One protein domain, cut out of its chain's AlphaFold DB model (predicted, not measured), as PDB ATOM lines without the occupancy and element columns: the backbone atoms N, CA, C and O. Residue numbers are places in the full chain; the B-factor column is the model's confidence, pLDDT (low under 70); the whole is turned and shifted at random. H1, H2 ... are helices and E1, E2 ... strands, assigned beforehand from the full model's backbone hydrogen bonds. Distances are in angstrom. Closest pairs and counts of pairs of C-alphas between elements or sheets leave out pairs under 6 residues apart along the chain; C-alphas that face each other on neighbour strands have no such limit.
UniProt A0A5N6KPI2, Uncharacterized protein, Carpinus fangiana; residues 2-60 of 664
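What this domain is: This is residues 2 to 60 of the 664 residues of an uncharacterized protein of Carpinus fangiana (UniProt A0A5N6KPI2). Little regular structure is present: an elongated run of loops holds a small strand hairpin, E1 and E2, with short H2 near it, H1 toward one end and H3 sticking out at the other. The 59 printed residues include the named elements H1, H2, E1, E2, H3 in that order; the class is mixed, with only 23 residues in named elements. The whole is loose, radius of gyration of the C-alphas 13.3 A, spanning 40 by 20 by 19 A.

How they stand to each other: E1, residues 31 to 33, and E2, residues 46 to 49, are an antiparallel hairpin at 155 degrees; N 32 and O 48, 2.8 A apart, are within hydrogen-bond range. The closest C-alphas of H2, residues 24 to 28, and E2 are those of His 27 and Pro 46, 6.3 A. H1, residues 9 to 12, is apart from H2, E1, E2 and H3, residues 54 to 60. In H2 and H3 every O i to N i+4 pair is within hydrogen-bond range; H1 is too short for one.

Where its parts are: H3 measures 10.1 A, E2 7.6 A, E1 6.1 A, H2 5.9 A and H1 5.2 A. C-alpha 9 is at (57.043, -13.978, -16.601), C-alpha 60 at (32.215, -38.921, -0.081).

The domain as a whole: Residues 52 to 60 stand free. The links H1 to H2 and E1 to E2 are long. The printed part has no cut; residue 6 is under pLDDT 70.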
ATOM      1  N   ARG A   2      65.803 -32.419 -13.166       72.88
ATOM      2  CA  ARG A   2      64.998 -31.496 -13.969       72.88
ATOM      3  C   ARG A   2      64.531 -30.309 -13.134       72.88
ATOM      4  O   ARG A   2      64.219 -30.452 -11.953       72.88
ATOM      5  N   GLN A   3      64.486 -29.138 -13.763       74.25
ATOM      6  CA  GLN A   3      63.963 -27.919 -13.153       74.25
ATOM      7  C   GLN A   3      62.439 -27.844 -13.296       74.25
ATOM      8  O   GLN A   3      61.858 -28.419 -14.219       74.25
ATOM      9  N   ALA A   4      61.798 -27.118 -12.379       76.88
ATOM     10  CA  ALA A   4      60.365 -26.867 -12.433       76.88
ATOM     11  C   ALA A   4      59.990 -26.067 -13.698       76.88
ATOM     12  O   ALA A   4      60.767 -25.217 -14.141       76.88
ATOM     13  N   PRO A   5      58.794 -26.289 -14.270       76.75
ATOM     14  CA  PRO A   5      58.368 -25.585 -15.469       76.75
ATOM     15  C   PRO A   5      58.219 -24.087 -15.186       76.75
ATOM     16  O   PRO A   5      57.520 -23.673 -14.258       76.75
ATOM     17  N   ILE A   6      58.865 -23.270 -16.017       67.06
ATOM     18  CA  ILE A   6      58.841 -21.814 -15.893       67.06
ATOM     19  C   ILE A   6      57.506 -21.304 -16.441       67.06
ATOM     20  O   ILE A   6      57.231 -21.394 -17.639       67.06
ATOM     21  N   LEU A   7      56.659 -20.757 -15.567       71.94
ATOM     22  CA  LEU A   7      55.415 -20.112 -15.988       71.94
ATOM     23  C   LEU A   7      55.677 -18.740 -16.625       71.94
ATOM     24  O   LEU A   7      56.788 -18.204 -16.597       71.94
ATOM     25  N   LYS A   8      54.607 -18.146 -17.177       74.94
ATOM     26  CA  LYS A   8      54.615 -16.788 -17.746       74.94
ATOM     27  C   LYS A   8      55.373 -15.807 -16.830       74.94
ATOM     28  O   LYS A   8      55.169 -15.874 -15.614       74.94
ATOM     29  N   PRO A   9      56.146 -14.846 -17.376       76.44
ATOM     30  CA  PRO A   9      57.043 -13.978 -16.601       76.44
ATOM     31  C   PRO A   9      56.412 -13.334 -15.356       76.44
ATOM     32  O   PRO A   9      57.030 -13.306 -14.294       76.44
ATOM     33  N   LYS A  10      55.135 -12.929 -15.437       82.56
ATOM     34  CA  LYS A  10      54.377 -12.343 -14.315       82.56
ATOM     35  C   LYS A  10      54.280 -13.227 -13.063       82.56
ATOM     36  O   LYS A  10      54.088 -12.716 -11.964       82.56
ATOM     37  N   PHE A  11      54.374 -14.548 -13.218       82.06
ATOM     38  CA  PHE A  11      54.294 -15.506 -12.115       82.06
ATOM     39  C   PHE A  11      55.665 -15.955 -11.607       82.06
ATOM     40  O   PHE A  11      55.735 -16.495 -10.505       82.06
ATOM     41  N   ARG A  12      56.752 -15.668 -12.334       79.56
ATOM     42  CA  ARG A  12      58.110 -16.118 -11.989       79.56
ATOM     43  C   ARG A  12      58.543 -15.625 -10.605       79.56
ATOM     44  O   ARG A  12      58.988 -16.421  -9.786       79.56
ATOM     45  N   LYS A  13      58.291 -14.346 -10.287       81.81
ATOM     46  CA  LYS A  13      58.571 -13.765  -8.956       81.81
ATOM     47  C   LYS A  13      57.813 -14.466  -7.813       81.81
ATOM     48  O   LYS A  13      58.254 -14.434  -6.675       81.81
ATOM     49  N   ARG A  14      56.682 -15.123  -8.102       82.19
ATOM     50  CA  ARG A  14      55.851 -15.832  -7.108       82.19
ATOM     51  C   ARG A  14      56.255 -17.301  -6.907       82.19
ATOM     52  O   ARG A  14      55.667 -17.978  -6.063       82.19
ATOM     53  N   GLN A  15      57.213 -17.791  -7.694       82.38
ATOM     54  CA  GLN A  15      57.674 -19.184  -7.716       82.38
ATOM     55  C   GLN A  15      59.116 -19.359  -7.221       82.38
ATOM     56  O   GLN A  15      59.647 -20.459  -7.300       82.38
ATOM     57  N   ILE A  16      59.741 -18.304  -6.687       82.00
ATOM     58  CA  ILE A  16      61.157 -18.317  -6.279       82.00
ATOM     59  C   ILE A  16      61.445 -19.468  -5.303       82.00
ATOM     60  O   ILE A  16      62.333 -20.276  -5.545       82.00
ATOM     61  N   ASN A  17      60.632 -19.599  -4.252       84.75
ATOM     62  CA  ASN A  17      60.840 -20.614  -3.214       84.75
ATOM     63  C   ASN A  17      60.066 -21.916  -3.472       84.75
ATOM     64  O   ASN A  17      60.239 -22.888  -2.739       84.75
ATOM     65  N   LYS A  18      59.160 -21.942  -4.463       88.69
ATOM     66  CA  LYS A  18      58.193 -23.037  -4.626       88.69
ATOM     67  C   LYS A  18      57.781 -23.279  -6.072       88.69
ATOM     68  O   LYS A  18      57.383 -22.358  -6.785       88.69
ATOM     69  N   ALA A  19      57.734 -24.550  -6.456       90.50
ATOM     70  CA  ALA A  19      57.092 -24.975  -7.690       90.50
ATOM     71  C   ALA A  19      55.562 -24.960  -7.541       90.50
ATOM     72  O   ALA A  19      55.010 -25.173  -6.458       90.50
ATOM     73  N   TRP A  20      54.855 -24.694  -8.636       92.62
ATOM     74  CA  TRP A  20      53.395 -24.777  -8.672       92.62
ATOM     75  C   TRP A  20      52.968 -26.099  -9.298       92.62
ATOM     76  O   TRP A  20      53.498 -26.484 -10.336       92.62
ATOM     77  N   LEU A  21      51.974 -26.743  -8.688       94.19
ATOM     78  CA  LEU A  21      51.241 -27.850  -9.300       94.19
ATOM     79  C   LEU A  21      50.565 -27.393 -10.607       94.19
ATOM     80  O   LEU A  21      50.250 -26.200 -10.739       94.19
ATOM     81  N   PRO A  22      50.286 -28.302 -11.559       93.88
ATOM     82  CA  PRO A  22      49.660 -27.934 -12.834       93.88
ATOM     83  C   PRO A  22      48.292 -27.263 -12.638       93.88
ATOM     84  O   PRO A  22      47.883 -26.414 -13.429       93.88
ATOM     85  N   THR A  23      47.613 -27.568 -11.533       95.44
ATOM     86  CA  THR A  23      46.301 -27.019 -11.173       95.44
ATOM     87  C   THR A  23      46.372 -25.926 -10.092       95.44
ATOM     88  O   THR A  23      45.358 -25.593  -9.473       95.44
ATOM     89  N   HIS A  24      47.545 -25.327  -9.844       94.00
ATOM     90  CA  HIS A  24      47.756 -24.400  -8.722       94.00
ATOM     91  C   HIS A  24      46.746 -23.246  -8.670       94.00
ATOM     92  O   HIS A  24      46.203 -22.956  -7.611       94.00
ATOM     93  N   ILE A  25      46.449 -22.605  -9.806       92.94
ATOM     94  CA  ILE A  25      45.502 -21.475  -9.855       92.94
ATOM     95  C   ILE A  25      44.080 -21.921  -9.480       92.94
ATOM     96  O   ILE A  25      43.334 -21.153  -8.872       92.94
ATOM     97  N   TYR A  26      43.694 -23.153  -9.828       95.19
ATOM     98  CA  TYR A  26      42.395 -23.711  -9.456       95.19
ATOM     99  C   TYR A  26      42.297 -23.892  -7.937       95.19
ATOM    100  O   TYR A  26      41.321 -23.443  -7.330       95.19
ATOM    101  N   HIS A  27      43.337 -24.484  -7.343       96.31
ATOM    102  CA  HIS A  27      43.432 -24.751  -5.911       96.31
ATOM    103  C   HIS A  27      43.570 -23.481  -5.077       96.31
ATOM    104  O   HIS A  27      42.831 -23.312  -4.119       96.31
ATOM    105  N   ALA A  28      44.424 -22.537  -5.474       95.06
ATOM    106  CA  ALA A  28      44.637 -21.287  -4.743       95.06
ATOM    107  C   ALA A  28      43.360 -20.437  -4.595       95.06
ATOM    108  O   ALA A  28      43.284 -19.598  -3.706       95.06
ATOM    109  N   LYS A  29      42.352 -20.654  -5.454       96.00
ATOM    110  CA  LYS A  29      41.034 -20.004  -5.372       96.00
ATOM    111  C   LYS A  29      40.014 -20.752  -4.502       96.00
ATOM    112  O   LYS A  29      38.946 -20.210  -4.249       96.00
ATOM    113  N   ARG A  30      40.276 -22.008  -4.128       95.94
ATOM    114  CA  ARG A  30      39.287 -22.934  -3.530       95.94
ATOM    115  C   ARG A  30      39.784 -23.666  -2.281       95.94
ATOM    116  O   ARG A  30      38.995 -24.312  -1.597       95.94
ATOM    117  N   ALA A  31      41.076 -23.587  -1.989       97.00
ATOM    118  CA  ALA A  31      41.733 -24.276  -0.893       97.00
ATOM    119  C   ALA A  31      42.772 -23.373  -0.221       97.00
ATOM    120  O   ALA A  31      43.385 -22.509  -0.852       97.00
ATOM    121  N   HIS A  32      42.999 -23.622   1.064       96.69
ATOM    122  CA  HIS A  32      44.135 -23.098   1.796       96.69
ATOM    123  C   HIS A  32      45.410 -23.762   1.278       96.69
ATOM    124  O   HIS A  32      45.537 -24.985   1.278       96.69
ATOM    125  N   MET A  33      46.352 -22.950   0.810       95.81
ATOM    126  CA  MET A  33      47.632 -23.411   0.276       95.81
ATOM    127  C   MET A  33      48.716 -23.343   1.350       95.81
ATOM    128  O   MET A  33      48.627 -22.542   2.279       95.81
ATOM    129  N   THR A  34      49.791 -24.113   1.180       93.81
ATOM    130  CA  THR A  34      51.008 -23.942   1.989       93.81
ATOM    131  C   THR A  34      51.538 -22.500   1.913       93.81
ATOM    132  O   THR A  34      51.572 -21.931   0.804       93.81
ATOM    133  N   PRO A  35      52.016 -21.925   3.035       90.00
ATOM    134  CA  PRO A  35      52.632 -20.601   3.047       90.00
ATOM    135  C   PRO A  35      53.762 -20.481   2.010       90.00
ATOM    136  O   PRO A  35      54.478 -21.454   1.768       90.00
ATOM    137  N   PRO A  36      53.947 -19.318   1.356       86.88
ATOM    138  CA  PRO A  36      55.011 -19.141   0.366       86.88
ATOM    139  C   PRO A  36      56.437 -19.322   0.902       86.88
ATOM    140  O   PRO A  36      57.295 -19.751   0.136       86.88
ATOM    141  N   SER A  37      56.673 -18.990   2.173       86.38
ATOM    142  CA  SER A  37      57.955 -19.148   2.873       86.38
ATOM    143  C   SER A  37      58.248 -20.595   3.267       86.38
ATOM    144  O   SER A  37      59.408 -20.976   3.358       86.38
ATOM    145  N   GLU A  38      57.213 -21.419   3.442       88.38
ATOM    146  CA  GLU A  38      57.340 -22.787   3.953       88.38
ATOM    147  C   GLU A  38      56.608 -23.818   3.076       88.38
ATOM    148  O   GLU A  38      55.682 -24.511   3.535       88.38
ATOM    149  N   PRO A  39      56.990 -23.946   1.795       91.19
ATOM    150  CA  PRO A  39      56.374 -24.918   0.905       91.19
ATOM    151  C   PRO A  39      56.594 -26.347   1.410       91.19
ATOM    152  O   PRO A  39      57.640 -26.691   1.965       91.19
ATOM    153  N   LEU A  40      55.612 -27.215   1.177       91.69
ATOM    154  CA  LEU A  40      55.779 -28.644   1.414       91.69
ATOM    155  C   LEU A  40      56.464 -29.271   0.204       91.69
ATOM    156  O   LEU A  40      56.026 -29.096  -0.929       91.69
ATOM    157  N   TRP A  41      57.576 -29.968   0.451       91.19
ATOM    158  CA  TRP A  41      58.355 -30.668  -0.578       91.19
ATOM    159  C   TRP A  41      58.745 -29.769  -1.764       91.19
ATOM    160  O   TRP A  41      58.751 -30.196  -2.916       91.19
ATOM    161  N   ARG A  42      59.059 -28.495  -1.473       89.88
ATOM    162  CA  ARG A  42      59.388 -27.443  -2.458       89.88
ATOM    163  C   ARG A  42      58.260 -27.147  -3.462       89.88
ATOM    164  O   ARG A  42      58.502 -26.536  -4.503       89.88
ATOM    165  N   MET A  43      57.022 -27.538  -3.154       91.88
ATOM    166  CA  MET A  43      55.836 -27.283  -3.970       91.88
ATOM    167  C   MET A  43      54.749 -26.541  -3.182       91.88
ATOM    168  O   MET A  43      54.658 -26.615  -1.957       91.88
ATOM    169  N   ALA A  44      53.903 -25.800  -3.897       93.19
ATOM    170  CA  ALA A  44      52.715 -25.165  -3.336       93.19
ATOM    171  C   ALA A  44      51.539 -26.154  -3.328       93.19
ATOM    172  O   ALA A  44      50.884 -26.332  -4.359       93.19
ATOM    173  N   ILE A  45      51.268 -26.767  -2.175       95.06
ATOM    174  CA  ILE A  45      50.311 -27.879  -2.036       95.06
ATOM    175  C   ILE A  45      49.008 -27.396  -1.381       95.06
ATOM    176  O   ILE A  45      49.069 -26.588  -0.448       95.06
ATOM    177  N   PRO A  46      47.830 -27.848  -1.854       96.75
ATOM    178  CA  PRO A  46      46.561 -27.587  -1.180       96.75
ATOM    179  C   PRO A  46      46.468 -28.374   0.135       96.75
ATOM    180  O   PRO A  46      46.541 -29.603   0.143       96.75
ATOM    181  N   LEU A  47      46.284 -27.671   1.251       96.12
ATOM    182  CA  LEU A  47      46.135 -28.261   2.583       96.12
ATOM    183  C   LEU A  47      44.700 -28.733   2.815       96.12
ATOM    184  O   LEU A  47      44.467 -29.919   3.026       96.12
ATOM    185  N   SER A  48      43.736 -27.827   2.688       96.56
ATOM    186  CA  SER A  48      42.313 -28.123   2.865       96.56
ATOM    187  C   SER A  48      41.443 -27.175   2.037       96.56
ATOM    188  O   SER A  48      41.827 -26.021   1.828       96.56
ATOM    189  N   PRO A  49      40.275 -27.617   1.537       96.88
ATOM    190  CA  PRO A  49      39.276 -26.726   0.957       96.88
ATOM    191  C   PRO A  49      38.885 -25.615   1.934       96.88
ATOM    192  O   PRO A  49      38.874 -25.825   3.144       96.88
ATOM    193  N   THR A  50      38.500 -24.447   1.416       95.62
ATOM    194  CA  THR A  50      38.005 -23.341   2.259       95.62
ATOM    195  C   THR A  50      36.691 -23.690   2.964       95.62
ATOM    196  O   THR A  50      36.404 -23.200   4.055       95.62
ATOM    197  N   ALA A  51      35.888 -24.569   2.360       93.94
ATOM    198  CA  ALA A  51      34.682 -25.105   2.971       93.94
ATOM    199  C   ALA A  51      35.011 -26.168   4.035       93.94
ATOM    200  O   ALA A  51      35.850 -27.050   3.830       93.94
ATOM    201  N   LYS A  52      34.263 -26.154   5.145       94.50
ATOM    202  CA  LYS A  52      34.344 -27.190   6.185       94.50
ATOM    203  C   LYS A  52      33.910 -28.540   5.610       94.50
ATOM    204  O   LYS A  52      32.737 -28.752   5.307       94.50
ATOM    205  N   THR A  53      34.862 -29.457   5.466       94.38
ATOM    206  CA  THR A  53      34.671 -30.691   4.688       94.38
ATOM    207  C   THR A  53      34.906 -31.985   5.462       94.38
ATOM    208  O   THR A  53      34.691 -33.028   4.877       94.38
ATOM    209  N   TYR A  54      35.184 -31.972   6.772       93.56
ATOM    210  CA  TYR A  54      35.476 -33.196   7.549       93.56
ATOM    211  C   TYR A  54      34.430 -34.325   7.383       93.56
ATOM    212  O   TYR A  54      34.717 -35.383   6.830       93.56
ATOM    213  N   ARG A  55      33.165 -34.100   7.779       94.31
ATOM    214  CA  ARG A  55      32.085 -35.095   7.589       94.31
ATOM    215  C   ARG A  55      31.724 -35.327   6.110       94.31
ATOM    216  O   ARG A  55      31.467 -36.473   5.743       94.31
ATOM    217  N   PRO A  56      31.659 -34.291   5.245       94.06
ATOM    218  CA  PRO A  56      31.510 -34.494   3.804       94.06
ATOM    219  C   PRO A  56      32.582 -35.389   3.172       94.06
ATOM    220  O   PRO A  56      32.233 -36.167   2.296       94.06
ATOM    221  N   THR A  57      33.835 -35.306   3.620       94.62
ATOM    222  CA  THR A  57      34.960 -36.125   3.155       94.62
ATOM    223  C   THR A  57      34.763 -37.579   3.540       94.62
ATOM    224  O   THR A  57      34.806 -38.425   2.657       94.62
ATOM    225  N   HIS A  58      34.424 -37.870   4.800       92.62
ATOM    226  CA  HIS A  58      34.055 -39.230   5.201       92.62
ATOM    227  C   HIS A  58      32.929 -39.769   4.306       92.62
ATOM    228  O   HIS A  58      33.095 -40.771   3.622       92.62
ATOM    229  N   ARG A  59      31.806 -39.041   4.199       92.19
ATOM    230  CA  ARG A  59      30.655 -39.477   3.384       92.19
ATOM    231  C   ARG A  59      31.001 -39.685   1.909       92.19
ATOM    232  O   ARG A  59      30.490 -40.631   1.324       92.19
ATOM    233  N   ALA A  60      31.828 -38.820   1.323       92.38
ATOM    234  CA  ALA A  60      32.215 -38.921  -0.081       92.38
ATOM    235  C   ALA A  60      33.241 -40.027  -0.353       92.38
ATOM    236  O   ALA A  60      33.210 -40.615  -1.426       92.38
TER     237      ALA A  60